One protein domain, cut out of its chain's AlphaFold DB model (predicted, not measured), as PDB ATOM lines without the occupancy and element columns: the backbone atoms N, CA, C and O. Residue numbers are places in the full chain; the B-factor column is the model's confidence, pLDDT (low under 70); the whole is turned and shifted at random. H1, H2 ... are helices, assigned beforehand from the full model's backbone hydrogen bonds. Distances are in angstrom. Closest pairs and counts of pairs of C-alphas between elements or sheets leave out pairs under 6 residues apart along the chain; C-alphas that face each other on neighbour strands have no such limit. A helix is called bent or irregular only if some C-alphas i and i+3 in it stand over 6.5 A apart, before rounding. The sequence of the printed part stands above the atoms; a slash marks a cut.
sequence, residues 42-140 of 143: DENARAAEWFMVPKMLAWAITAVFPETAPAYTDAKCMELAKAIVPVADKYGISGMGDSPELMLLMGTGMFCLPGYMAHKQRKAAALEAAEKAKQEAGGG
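This is residues 42 to 140 of the 143 residues of an uncharacterized protein of Massilia sp. GV090 (UniProt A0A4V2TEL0). A small body of short, mostly crossed helices, H1 to H5, has one long helix, H6, running out of it as an arm. H4 crosses H1 in the body, and residues 123 to 140, of which 123 to 138 belong to H6, stick out free. The printed part has 99 residues with six named helices, H1 to H6 in chain order, and no named strand; the class is all helix. It is only just loose, close to extended, with a radius of gyration of the C-alphas of 18.9 A, and spans 69 by 23 by 17 A.

Find C-alpha 43 at (33.543, 12.936, 20.931), where H1 begins, residues 43 to 50. Next come H2, residues 52 to 64, 18.7 A long, and H3, residues 66 to 71. Then follow H4, residues 74 to 90, 25.1 A, and H5, residues 100 to 111, 16.3 A. H6, residues 113 to 138, runs 37.4 A to C-alpha 138 at (-4.149, -6.027, -25.560). Three helices are irregular: H3, C-alphas 67 and 70 being 7.3 A apart; H4, only just, 83 and 86 at 6.6 A; H5, 107 and 110 at 7.3 A.

H1 touches residues 78 to 85 of H4, about perpendicular at 83 degrees; the closest C-alphas, Ala 47 and Lys 82, are 4.9 A apart. Residues 53 to 58 of H2 touch residues 74 to 81 of H4 at a steep 50 degrees, closest at C-alphas 54 and 77, 5.1 A. H2 and H3 form a helical hairpin, closest at C-alphas 62 and 69, 5.5 A. H4 and H5 only just touch, with 3 pairs of C-alphas within 8 A, closest at 80 and 107, 7.3 A. Residues 114 to 118 of H6 touch H3, closest at C-alphas 68 and 114, 6.1 A. H4 and H6 are apart. Every O i to N i+4 pair is within hydrogen-bond range in H1 and H6; H2 has 8 of 9, H4 11 of 13, H5 5 of 8, and H3 0 of 2, with 2 of 3 O i to N i+3 pairs.

The C-alphas of Asp 42 and Gly 140, the two farthest apart, are 69.7 A apart. The printed part has no cut and no long link. Look for pLDDT under 70 at residues 42 to 46, 90 to 112, 114 to 115 and 133 to 140.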
ATOM      1  N   ASP A  42      37.482  13.631  23.010       62.44
ATOM      2  CA  ASP A  42      36.837  14.517  22.054       62.44
ATOM      3  C   ASP A  42      35.886  13.648  21.228       62.44
ATOM      4  O   ASP A  42      36.285  12.933  20.305       62.44
ATOM      5  N   GLU A  43      34.609  13.668  21.608       59.03
ATOM      6  CA  GLU A  43      33.543  12.936  20.931       59.03
ATOM      7  C   GLU A  43      33.504  13.269  19.437       59.03
ATOM      8  O   GLU A  43      33.123  12.422  18.631       59.03
ATOM      9  N   ASN A  44      33.934  14.474  19.038       64.62
ATOM     10  CA  ASN A  44      34.010  14.850  17.632       64.62
ATOM     11  C   ASN A  44      35.235  14.242  16.942       64.62
ATOM     12  O   ASN A  44      35.111  13.839  15.787       64.62
ATOM     13  N   ALA A  45      36.376  14.125  17.625       67.75
ATOM     14  CA  ALA A  45      37.550  13.437  17.089       67.75
ATOM     15  C   ALA A  45      37.267  11.943  16.890       67.75
ATOM     16  O   ALA A  45      37.514  11.409  15.811       67.75
ATOM     17  N   ARG A  46      36.641  11.289  17.877       68.75
ATOM     18  CA  ARG A  46      36.251   9.877  17.752       68.75
ATOM     19  C   ARG A  46      35.166   9.689  16.698       68.75
ATOM     20  O   ARG A  46      35.301   8.831  15.837       68.75
ATOM     21  N   ALA A  47      34.125  10.522  16.672       74.56
ATOM     22  CA  ALA A  47      33.114  10.448  15.615       74.56
ATOM     23  C   ALA A  47      33.701  10.691  14.212       74.56
ATOM     24  O   ALA A  47      33.227  10.095  13.246       74.56
ATOM     25  N   ALA A  48      34.745  11.513  14.076       77.19
ATOM     26  CA  ALA A  48      35.425  11.718  12.801       77.19
ATOM     27  C   ALA A  48      36.122  10.443  12.289       77.19
ATOM     28  O   ALA A  48      36.096  10.192  11.085       77.19
ATOM     29  N   GLU A  49      36.661   9.597  13.173       75.06
ATOM     30  CA  GLU A  49      37.208   8.280  12.801       75.06
ATOM     31  C   GLU A  49      36.118   7.351  12.247       75.06
ATOM     32  O   GLU A  49      36.341   6.594  11.301       75.06
ATOM     33  N   TRP A  50      34.902   7.464  12.782       74.38
ATOM     34  CA  TRP A  50      33.743   6.681  12.356       74.38
ATOM     35  C   TRP A  50      33.019   7.260  11.140       74.38
ATOM     36  O   TRP A  50      32.214   6.564  10.524       74.38
ATOM     37  N   PHE A  51      33.309   8.501  10.746       81.69
ATOM     38  CA  PHE A  51      32.606   9.216   9.678       81.69
ATOM     39  C   PHE A  51      32.689   8.524   8.313       81.69
ATOM     40  O   PHE A  51      31.752   8.583   7.509       81.69
ATOM     41  N   MET A  52      33.803   7.842   8.042       78.75
ATOM     42  CA  MET A  52      34.025   7.196   6.751       78.75
ATOM     43  C   MET A  52      33.043   6.043   6.500       78.75
ATOM     44  O   MET A  52      32.666   5.798   5.354       78.75
ATOM     45  N   VAL A  53      32.565   5.390   7.564       79.25
ATOM     46  CA  VAL A  53      31.657   4.241   7.480       79.25
ATOM     47  C   VAL A  53      30.263   4.656   6.969       79.25
ATOM     48  O   VAL A  53      29.861   4.164   5.908       79.25
ATOM     49  N   PRO A  54      29.538   5.604   7.602       80.81
ATOM     50  CA  PRO A  54      28.298   6.155   7.054       80.81
ATOM     51  C   PRO A  54      28.456   6.732   5.648       80.81
ATOM     52  O   PRO A  54      27.551   6.588   4.830       80.81
ATOM     53  N   LYS A  55      29.604   7.352   5.341       83.44
ATOM     54  CA  LYS A  55      29.858   7.957   4.028       83.44
ATOM     55  C   LYS A  55      29.991   6.915   2.916       83.44
ATOM     56  O   LYS A  55      29.425   7.096   1.841       83.44
ATOM     57  N   MET A  56      30.675   5.803   3.182       81.00
ATOM     58  CA  MET A  56      30.747   4.671   2.252       81.00
ATOM     59  C   MET A  56      29.374   4.029   2.035       81.00
ATOM     60  O   MET A  56      29.012   3.706   0.903       81.00
ATOM     61  N   LEU A  57      28.580   3.894   3.100       80.56
ATOM     62  CA  LEU A  57      27.224   3.355   3.006       80.56
ATOM     63  C   LEU A  57      26.294   4.295   2.223       80.56
ATOM     64  O   LEU A  57      25.565   3.843   1.343       80.56
ATOM     65  N   ALA A  58      26.361   5.602   2.485       82.81
ATOM     66  CA  ALA A  58      25.659   6.626   1.717       82.81
ATOM     67  C   ALA A  58      26.027   6.556   0.232       82.81
ATOM     68  O   ALA A  58      25.139   6.557  -0.618       82.81
ATOM     69  N   TRP A  59      27.319   6.447  -0.091       83.00
ATOM     70  CA  TRP A  59      27.787   6.307  -1.469       83.00
ATOM     71  C   TRP A  59      27.203   5.062  -2.149       83.00
ATOM     72  O   TRP A  59      26.645   5.168  -3.239       83.00
ATOM     73  N   ALA A  60      27.242   3.904  -1.487       80.88
ATOM     74  CA  ALA A  60      26.672   2.672  -2.029       80.88
ATOM     75  C   ALA A  60      25.155   2.783  -2.267       80.88
ATOM     76  O   ALA A  60      24.659   2.376  -3.318       80.88
ATOM     77  N   ILE A  61      24.407   3.364  -1.322       79.75
ATOM     78  CA  ILE A  61      22.949   3.509  -1.439       79.75
ATOM     79  C   ILE A  61      22.590   4.513  -2.535       79.75
ATOM     80  O   ILE A  61      21.738   4.222  -3.370       79.75
ATOM     81  N   THR A  62      23.251   5.669  -2.573       83.25
ATOM     82  CA  THR A  62      22.981   6.726  -3.564       83.25
ATOM     83  C   THR A  62      23.425   6.353  -4.975       83.25
ATOM     84  O   THR A  62      22.796   6.795  -5.933       83.25
ATOM     85  N   ALA A  63      24.426   5.480  -5.128       80.50
ATOM     86  CA  ALA A  63      24.785   4.905  -6.423       80.50
ATOM     87  C   ALA A  63      23.647   4.053  -7.019       80.50
ATOM     88  O   ALA A  63      23.456   4.036  -8.234       80.50
ATOM     89  N   VAL A  64      22.866   3.366  -6.174       80.31
ATOM     90  CA  VAL A  64      21.732   2.525  -6.602       80.31
ATOM     91  C   VAL A  64      20.414   3.320  -6.653       80.31
ATOM     92  O   VAL A  64      19.592   3.137  -7.563       80.31
ATOM     93  N   PHE A  65      20.220   4.225  -5.693       79.38
ATOM     94  CA  PHE A  65      19.022   5.039  -5.470       79.38
ATOM     95  C   PHE A  65      19.392   6.532  -5.377       79.38
ATOM     96  O   PHE A  65      19.382   7.106  -4.283       79.38
ATOM     97  N   PRO A  66      19.730   7.196  -6.494       78.62
ATOM     98  CA  PRO A  66      20.148   8.603  -6.507       78.62
ATOM     99  C   PRO A  66      19.115   9.569  -5.909       78.62
ATOM    100  O   PRO A  66      19.487  10.582  -5.323       78.62
ATOM    101  N   GLU A  67      17.825   9.235  -5.972       77.06
ATOM    102  CA  GLU A  67      16.732   9.981  -5.337       77.06
ATOM    103  C   GLU A  67      16.863  10.095  -3.810       77.06
ATOM    104  O   GLU A  67      16.246  10.964  -3.198       77.06
ATOM    105  N   THR A  68      17.686   9.249  -3.189       77.50
ATOM    106  CA  THR A  68      17.932   9.281  -1.746       77.50
ATOM    107  C   THR A  68      19.085  10.200  -1.346       77.50
ATOM    108  O   THR A  68      19.273  10.440  -0.156       77.50
ATOM    109  N   ALA A  69      19.829  10.773  -2.300       78.75
ATOM    110  CA  ALA A  69      20.965  11.655  -2.017       78.75
ATOM    111  C   ALA A  69      20.649  12.823  -1.054       78.75
ATOM    112  O   ALA A  69      21.462  13.072  -0.164       78.75
ATOM    113  N   PRO A  70      19.474  13.488  -1.115       80.81
ATOM    114  CA  PRO A  70      19.123  14.530  -0.145       80.81
ATOM    115  C   PRO A  70      18.993  14.026   1.301       80.81
ATOM    116  O   PRO A  70      19.123  14.812   2.235       80.81
ATOM    117  N   ALA A  71      18.734  12.729   1.499       75.44
ATOM    118  CA  ALA A  71      18.630  12.109   2.819       75.44
ATOM    119  C   ALA A  71      19.998  11.710   3.403       75.44
ATOM    120  O   ALA A  71      20.117  11.541   4.617       75.44
ATOM    121  N   TYR A  72      21.033  11.599   2.566       81.44
ATOM    122  CA  TYR A  72      22.375  11.150   2.942       81.44
ATOM    123  C   TYR A  72      23.402  12.283   2.842       81.44
ATOM    124  O   TYR A  72      24.357  12.224   2.072       81.44
ATOM    125  N   THR A  73      23.200  13.341   3.629       83.75
ATOM    126  CA  THR A  73      24.140  14.469   3.710       83.75
ATOM    127  C   THR A  73      25.320  14.162   4.634       83.75
ATOM    128  O   THR A  73      25.229  13.303   5.516       83.75
ATOM    129  N   ASP A  74      26.418  14.913   4.496       82.38
ATOM    130  CA  ASP A  74      27.572  14.810   5.403       82.38
ATOM    131  C   ASP A  74      27.163  15.056   6.869       82.38
ATOM    132  O   ASP A  74      27.628  14.361   7.770       82.38
ATOM    133  N   ALA A  75      26.213  15.962   7.124       80.25
ATOM    134  CA  ALA A  75      25.682  16.190   8.468       80.25
ATOM    135  C   ALA A  75      24.998  14.935   9.048       80.25
ATOM    136  O   ALA A  75      25.219  14.590  10.206       80.25
ATOM    137  N   LYS A  76      24.220  14.209   8.233       79.69
ATOM    138  CA  LYS A  76      23.559  12.960   8.648       79.69
ATOM    139  C   LYS A  76      24.532  11.798   8.808       79.69
ATOM    140  O   LYS A  76      24.364  10.983   9.712       79.69
ATOM    141  N   CYS A  77      25.583  11.762   7.996       81.81
ATOM    142  CA  CYS A  77      26.681  10.818   8.176       81.81
ATOM    143  C   CYS A  77      27.416  11.063   9.502       81.81
ATOM    144  O   CYS A  77      27.740  10.109  10.203       81.81
ATOM    145  N   MET A  78      27.615  12.328   9.884       81.75
ATOM    146  CA  MET A  78      28.243  12.692  11.155       81.75
ATOM    147  C   MET A  78      27.349  12.394  12.366       81.75
ATOM    148  O   MET A  78      27.840  11.900  13.376       81.75
ATOM    149  N   GLU A  79      26.039  12.641  12.274       82.19
ATOM    150  CA  GLU A  79      25.082  12.227  13.314       82.19
ATOM    151  C   GLU A  79      25.131  10.710  13.546       82.19
ATOM    152  O   GLU A  79      25.184  10.262  14.692       82.19
ATOM    153  N   LEU A  80      25.172   9.919  12.467       77.88
ATOM    154  CA  LEU A  80      25.292   8.468  12.581       77.88
ATOM    155  C   LEU A  80      26.646   8.059  13.175       77.88
ATOM    156  O   LEU A  80      26.687   7.188  14.038       77.88
ATOM    157  N   ALA A  81      27.740   8.710  12.775       80.00
ATOM    158  CA  ALA A  81      29.066   8.446  13.325       80.00
ATOM    159  C   ALA A  81      29.127   8.698  14.840       80.00
ATOM    160  O   ALA A  81      29.632   7.859  15.582       80.00
ATOM    161  N   LYS A  82      28.519   9.790  15.321       80.44
ATOM    162  CA  LYS A  82      28.378  10.080  16.759       80.44
ATOM    163  C   LYS A  82      27.566   9.019  17.496       80.44
ATOM    164  O   LYS A  82      27.924   8.640  18.603       80.44
ATOM    165  N   ALA A  83      26.500   8.509  16.879       77.06
ATOM    166  CA  ALA A  83      25.688   7.444  17.463       77.06
ATOM    167  C   ALA A  83      26.417   6.086  17.527       77.06
ATOM    168  O   ALA A  83      26.067   5.244  18.354       77.06
ATOM    169  N   ILE A  84      27.429   5.870  16.680       74.31
ATOM    170  CA  ILE A  84      28.224   4.635  16.664       74.31
ATOM    171  C   ILE A  84      29.213   4.590  17.835       74.31
ATOM    172  O   ILE A  84      29.347   3.531  18.446       74.31
ATOM    173  N   VAL A  85      29.842   5.716  18.192       76.38
ATOM    174  CA  VAL A  85      30.861   5.810  19.262       76.38
ATOM    175  C   VAL A  85      30.452   5.113  20.575       76.38
ATOM    176  O   VAL A  85      31.158   4.190  20.981       76.38
ATOM    177  N   PRO A  86      29.312   5.436  21.223       73.31
ATOM    178  CA  PRO A  86      28.964   4.836  22.517       73.31
ATOM    179  C   PRO A  86      28.673   3.332  22.432       73.31
ATOM    180  O   PRO A  86      28.796   2.601  23.415       73.31
ATOM    181  N   VAL A  87      28.262   2.842  21.262       70.94
ATOM    182  CA  VAL A  87      28.003   1.417  21.062       70.94
ATOM    183  C   VAL A  87      29.303   0.677  20.743       70.94
ATOM    184  O   VAL A  87      29.501  -0.420  21.254       70.94
ATOM    185  N   ALA A  88      30.206   1.281  19.968       70.69
ATOM    186  CA  ALA A  88      31.548   0.755  19.746       70.69
ATOM    187  C   ALA A  88      32.300   0.594  21.078       70.69
ATOM    188  O   ALA A  88      32.845  -0.476  21.343       70.69
ATOM    189  N   ASP A  89      32.202   1.589  21.965       71.38
ATOM    190  CA  ASP A  89      32.769   1.534  23.316       71.38
ATOM    191  C   ASP A  89      32.180   0.394  24.154       71.38
ATOM    192  O   ASP A  89      32.914  -0.351  24.801       71.38
ATOM    193  N   LYS A  90      30.858   0.183  24.084       68.06
ATOM    194  CA  LYS A  90      30.185  -0.918  24.791       68.06
ATOM    195  C   LYS A  90      30.690  -2.304  24.372       68.06
ATOM    196  O   LYS A  90      30.652  -3.229  25.183       68.06
ATOM    197  N   TYR A  91      31.127  -2.459  23.125       64.94
ATOM    198  CA  TYR A  91      31.617  -3.729  22.586       64.94
ATOM    199  C   TYR A  91      33.148  -3.805  22.487       64.94
ATOM    200  O   TYR A  91      33.664  -4.791  21.969       64.94
ATOM    201  N   GLY A  92      33.878  -2.806  23.003       64.69
ATOM    202  CA  GLY A  92      35.344  -2.776  22.978       64.69
ATOM    203  C   GLY A  92      35.941  -2.631  21.574       64.69
ATOM    204  O   GLY A  92      37.059  -3.076  21.331       64.69
ATOM    205  N   ILE A  93      35.189  -2.047  20.640       67.06
ATOM    206  CA  ILE A  93      35.588  -1.887  19.242       67.06
ATOM    207  C   ILE A  93      36.319  -0.552  19.119       67.06
ATOM    208  O   ILE A  93      35.704   0.514  19.178       67.06
ATOM    209  N   SER A  94      37.637  -0.608  18.941       63.00
ATOM    210  CA  SER A  94      38.495   0.585  18.998       63.00
ATOM    211  C   SER A  94      38.647   1.283  17.643       63.00
ATOM    212  O   SER A  94      39.294   2.322  17.564       63.00
ATOM    213  N   GLY A  95      38.071   0.732  16.569       59.69
ATOM    214  CA  GLY A  95      38.155   1.329  15.239       59.69
ATOM    215  C   GLY A  95      37.547   0.492  14.114       59.69
ATOM    216  O   GLY A  95      36.996  -0.589  14.323       59.69
ATOM    217  N   MET A  96      37.686   1.002  12.883       55.25
ATOM    218  CA  MET A  96      37.080   0.440  11.665       55.25
ATOM    219  C   MET A  96      37.522  -1.004  11.333       55.25
ATOM    220  O   MET A  96      36.860  -1.688  10.557       55.25
ATOM    221  N   GLY A  97      38.637  -1.473  11.902       57.62
ATOM    222  CA  GLY A  97      39.225  -2.783  11.603       57.62
ATOM    223  C   GLY A  97      38.676  -3.961  12.412       57.62
ATOM    224  O   GLY A  97      38.814  -5.096  11.966       57.62
ATOM    225  N   ASP A  98      38.042  -3.716  13.563       57.75
ATOM    226  CA  ASP A  98      37.838  -4.779  14.559       57.75
ATOM    227  C   ASP A  98      36.550  -5.596  14.360       57.75
ATOM    228  O   ASP A  98      36.472  -6.725  14.844       57.75
ATOM    229  N   SER A  99      35.514  -5.084  13.675       58.84
ATOM    230  CA  SER A  99      34.233  -5.813  13.511       58.84
ATOM    231  C   SER A  99      33.322  -5.255  12.395       58.84
ATOM    232  O   SER A  99      32.371  -4.525  12.687       58.84
ATOM    233  N   PRO A 100      33.531  -5.601  11.113       58.59
ATOM    234  CA  PRO A 100      32.730  -5.072  10.002       58.59
ATOM    235  C   PRO A 100      31.241  -5.475  10.041       58.59
ATOM    236  O   PRO A 100      30.389  -4.701   9.600       58.59
ATOM    237  N   GLU A 101      30.881  -6.639  10.600       57.62
ATOM    238  CA  GLU A 101      29.474  -7.072  10.672       57.62
ATOM    239  C   GLU A 101      28.646  -6.274  11.688       57.62
ATOM    240  O   GLU A 101      27.471  -5.989  11.447       57.62
ATOM    241  N   LEU A 102      29.259  -5.850  12.796       58.41
ATOM    242  CA  LEU A 102      28.611  -5.003  13.802       58.41
ATOM    243  C   LEU A 102      28.371  -3.585  13.258       58.41
ATOM    244  O   LEU A 102      27.330  -2.990  13.537       58.41
ATOM    245  N   MET A 103      29.263  -3.092  12.388       60.12
ATOM    246  CA  MET A 103      29.077  -1.821  11.669       60.12
ATOM    247  C   MET A 103      27.875  -1.859  10.733       60.12
ATOM    248  O   MET A 103      27.087  -0.911  10.685       60.12
ATOM    249  N   LEU A 104      27.713  -2.971  10.014       58.44
ATOM    250  CA  LEU A 104      26.559  -3.208   9.155       58.44
ATOM    251  C   LEU A 104      25.277  -3.263   9.986       58.44
ATOM    252  O   LEU A 104      24.321  -2.568   9.658       58.44
ATOM    253  N   LEU A 105      25.257  -4.010  11.089       59.62
ATOM    254  CA  LEU A 105      24.060  -4.165  11.916       59.62
ATOM    255  C   LEU A 105      23.622  -2.851  12.589       59.62
ATOM    256  O   LEU A 105      22.432  -2.550  12.649       59.62
ATOM    257  N   MET A 106      24.574  -2.050  13.077       59.94
ATOM    258  CA  MET A 106      24.273  -0.809  13.793       59.94
ATOM    259  C   MET A 106      23.890   0.354  12.875       59.94
ATOM    260  O   MET A 106      23.047   1.171  13.240       59.94
ATOM    261  N   GLY A 107      24.494   0.439  11.687       59.53
ATOM    262  CA  GLY A 107      24.198   1.504  10.732       59.53
ATOM    263  C   GLY A 107      22.899   1.281   9.958       59.53
ATOM    264  O   GLY A 107      22.215   2.238   9.618       59.53
ATOM    265  N   THR A 108      22.521   0.034   9.672       61.34
ATOM    266  CA  THR A 108      21.513  -0.251   8.631       61.34
ATOM    267  C   THR A 108      20.058  -0.007   9.026       61.34
ATOM    268  O   THR A 108      19.257   0.302   8.148       61.34
ATOM    269  N   GLY A 109      19.685  -0.082  10.307       59.81
ATOM    270  CA  GLY A 109      18.268  -0.082  10.709       59.81
ATOM    271  C   GLY A 109      17.474   1.144  10.235       59.81
ATOM    272  O   GLY A 109      16.538   1.015   9.448       59.81
ATOM    273  N   MET A 110      17.861   2.342  10.685       59.94
ATOM    274  CA  MET A 110      17.194   3.598  10.300       59.94
ATOM    275  C   MET A 110      17.803   4.237   9.049       59.94
ATOM    276  O   MET A 110      17.114   4.942   8.313       59.94
ATOM    277  N   PHE A 111      19.076   3.956   8.767       65.81
ATOM    278  CA  PHE A 111      19.762   4.522   7.612       65.81
ATOM    279  C   PHE A 111      19.299   3.893   6.302       65.81
ATOM    280  O   PHE A 111      19.335   4.573   5.292       65.81
ATOM    281  N   CYS A 112      18.813   2.646   6.270       66.19
ATOM    282  CA  CYS A 112      18.326   2.022   5.034       66.19
ATOM    283  C   CYS A 112      16.866   2.356   4.689       66.19
ATOM    284  O   CYS A 112      16.417   2.016   3.593       66.19
ATOM    285  N   LEU A 113      16.115   3.026   5.573       71.94
ATOM    286  CA  LEU A 113      14.702   3.355   5.337       71.94
ATOM    287  C   LEU A 113      14.463   4.170   4.052       71.94
ATOM    288  O   LEU A 113      13.584   3.776   3.281       71.94
ATOM    289  N   PRO A 114      15.227   5.243   3.759       68.44
ATOM    290  CA  PRO A 114      15.075   5.987   2.509       68.44
ATOM    291  C   PRO A 114      15.299   5.111   1.267       68.44
ATOM    292  O   PRO A 114      14.494   5.148   0.338       68.44
ATOM    293  N   GLY A 115      16.328   4.254   1.280       68.00
ATOM    294  CA  GLY A 115      16.588   3.283   0.209       68.00
ATOM    295  C   GLY A 115      15.475   2.240   0.051       68.00
ATOM    296  O   GLY A 115      15.065   1.928  -1.067       68.00
ATOM    297  N   TYR A 116      14.918   1.743   1.157       70.94
ATOM    298  CA  TYR A 116      13.796   0.802   1.134       70.94
ATOM    299  C   TYR A 116      12.514   1.435   0.571       70.94
ATOM    300  O   TYR A 116      11.825   0.824  -0.252       70.94
ATOM    301  N   MET A 117      12.201   2.674   0.965       76.44
ATOM    302  CA  MET A 117      11.054   3.408   0.425       76.44
ATOM    303  C   MET A 117      11.215   3.675  -1.076       76.44
ATOM    304  O   MET A 117      10.278   3.419  -1.834       76.44
ATOM    305  N   ALA A 118      12.406   4.094  -1.515       71.19
ATOM    306  CA  ALA A 118      12.724   4.287  -2.929       71.19
ATOM    307  C   ALA A 118      12.582   2.982  -3.735       71.19
ATOM    308  O   ALA A 118      11.940   2.952  -4.787       71.19
ATOM    309  N   HIS A 119      13.083   1.861  -3.205       73.00
ATOM    310  CA  HIS A 119      12.922   0.547  -3.829       73.00
ATOM    311  C   HIS A 119      11.445   0.150  -3.982       73.00
ATOM    312  O   HIS A 119      11.028  -0.305  -5.051       73.00
ATOM    313  N   LYS A 120      10.632   0.359  -2.940       74.62
ATOM    314  CA  LYS A 120       9.193   0.069  -2.976       74.62
ATOM    315  C   LYS A 120       8.468   0.926  -4.020       74.62
ATOM    316  O   LYS A 120       7.639   0.395  -4.756       74.62
ATOM    317  N   GLN A 121       8.802   2.213  -4.116       72.06
ATOM    318  CA  GLN A 121       8.226   3.125  -5.110       72.06
ATOM    319  C   GLN A 121       8.589   2.716  -6.541       72.06
ATOM    320  O   GLN A 121       7.703   2.626  -7.388       72.06
ATOM    321  N   ARG A 122       9.856   2.367  -6.808       72.56
ATOM    322  CA  ARG A 122      10.285   1.873  -8.129       72.56
ATOM    323  C   ARG A 122       9.570   0.587  -8.530       72.56
ATOM    324  O   ARG A 122       9.169   0.440  -9.680       72.56
ATOM    325  N   LYS A 123       9.381  -0.343  -7.590       73.50
ATOM    326  CA  LYS A 123       8.697  -1.613  -7.859       73.50
ATOM    327  C   LYS A 123       7.207  -1.413  -8.154       73.50
ATOM    328  O   LYS A 123       6.683  -2.071  -9.046       73.50
ATOM    329  N   ALA A 124       6.548  -0.494  -7.445       73.25
ATOM    330  CA  ALA A 124       5.162  -0.117  -7.716       73.25
ATOM    331  C   ALA A 124       5.015   0.552  -9.095       73.25
ATOM    332  O   ALA A 124       4.191   0.119  -9.894       73.25
ATOM    333  N   ALA A 125       5.885   1.512  -9.421       70.94
ATOM    334  CA  ALA A 125       5.881   2.184 -10.720       70.94
ATOM    335  C   ALA A 125       6.173   1.223 -11.889       70.94
ATOM    336  O   ALA A 125       5.564   1.327 -12.950       70.94
ATOM    337  N   ALA A 126       7.075   0.253 -11.700       73.62
ATOM    338  CA  ALA A 126       7.364  -0.769 -12.705       73.62
ATOM    339  C   ALA A 126       6.179  -1.725 -12.940       73.62
ATOM    340  O   ALA A 126       5.948  -2.143 -14.073       73.62
ATOM    341  N   LEU A 127       5.419  -2.055 -11.889       73.50
ATOM    342  CA  LEU A 127       4.186  -2.841 -11.992       73.50
ATOM    343  C   LEU A 127       3.094  -2.076 -12.747       73.50
ATOM    344  O   LEU A 127       2.525  -2.627 -13.684       73.50
ATOM    345  N   GLU A 128       2.863  -0.804 -12.416       71.75
ATOM    346  CA  GLU A 128       1.896   0.043 -13.130       71.75
ATOM    347  C   GLU A 128       2.280   0.248 -14.603       71.75
ATOM    348  O   GLU A 128       1.424   0.185 -15.487       71.75
ATOM    349  N   ALA A 129       3.570   0.439 -14.899       71.75
ATOM    350  CA  ALA A 129       4.063   0.541 -16.271       71.75
ATOM    351  C   ALA A 129       3.887  -0.775 -17.049       71.75
ATOM    352  O   ALA A 129       3.507  -0.752 -18.219       71.75
ATOM    353  N   ALA A 130       4.112  -1.924 -16.404       71.56
ATOM    354  CA  ALA A 130       3.883  -3.234 -17.008       71.56
ATOM    355  C   ALA A 130       2.388  -3.524 -17.236       71.56
ATOM    356  O   ALA A 130       2.038  -4.156 -18.232       71.56
ATOM    357  N   GLU A 131       1.499  -3.064 -16.349       71.25
ATOM    358  CA  GLU A 131       0.048  -3.167 -16.540       71.25
ATOM    359  C   GLU A 131      -0.452  -2.256 -17.664       71.25
ATOM    360  O   GLU A 131      -1.194  -2.731 -18.524       71.25
ATOM    361  N   LYS A 132       0.012  -1.002 -17.737       70.50
ATOM    362  CA  LYS A 132      -0.285  -0.112 -18.872       70.50
ATOM    363  C   LYS A 132       0.207  -0.687 -20.196       70.50
ATOM    364  O   LYS A 132      -0.566  -0.749 -21.144       70.50
ATOM    365  N   ALA A 133       1.438  -1.196 -20.247       69.12
ATOM    366  CA  ALA A 133       1.980  -1.816 -21.456       69.12
ATOM    367  C   ALA A 133       1.176  -3.058 -21.896       69.12
ATOM    368  O   ALA A 133       1.004  -3.289 -23.090       69.12
ATOM    369  N   LYS A 134       0.638  -3.845 -20.951       67.56
ATOM    370  CA  LYS A 134      -0.258  -4.975 -21.260       67.56
ATOM    371  C   LYS A 134      -1.644  -4.529 -21.733       67.56
ATOM    372  O   LYS A 134      -2.208  -5.185 -22.602       67.56
ATOM    373  N   GLN A 135      -2.190  -3.443 -21.186       64.62
ATOM    374  CA  GLN A 135      -3.472  -2.879 -21.626       64.62
ATOM    375  C   GLN A 135      -3.367  -2.253 -23.024       64.62
ATOM    376  O   GLN A 135      -4.247  -2.465 -23.852       64.62
ATOM    377  N   GLU A 136      -2.266  -1.558 -23.316       64.12
ATOM    378  CA  GLU A 136      -1.990  -0.979 -24.637       64.12
ATOM    379  C   GLU A 136      -1.692  -2.059 -25.691       64.12
ATOM    380  O   GLU A 136      -2.155  -1.951 -26.823       64.12
ATOM    381  N   ALA A 137      -0.997  -3.144 -25.325       61.44
ATOM    382  CA  ALA A 137      -0.751  -4.275 -26.226       61.44
ATOM    383  C   ALA A 137      -1.978  -5.188 -26.433       61.44
ATOM    384  O   ALA A 137      -2.058  -5.879 -27.445       61.44
ATOM    385  N   GLY A 138      -2.928  -5.212 -25.489       56.09
ATOM    386  CA  GLY A 138      -4.149  -6.027 -25.560       56.09
ATOM    387  C   GLY A 138      -5.374  -5.318 -26.150       56.09
ATOM    388  O   GLY A 138      -6.359  -5.982 -26.455       56.09
ATOM    389  N   GLY A 139      -5.337  -3.991 -26.312       53.22
ATOM    390  CA  GLY A 139      -6.461  -3.185 -26.813       53.22
ATOM    391  C   GLY A 139      -6.484  -2.939 -28.328       53.22
ATOM    392  O   GLY A 139      -7.359  -2.222 -28.802       53.22
ATOM    393  N   GLY A 140      -5.524  -3.487 -29.081       49.31
ATOM    394  CA  GLY A 140      -5.319  -3.183 -30.505       49.31
ATOM    395  C   GLY A 140      -6.013  -4.098 -31.521       49.31
ATOM    396  O   GLY A 140      -5.806  -3.892 -32.710       49.31
TER     397      GLY A 140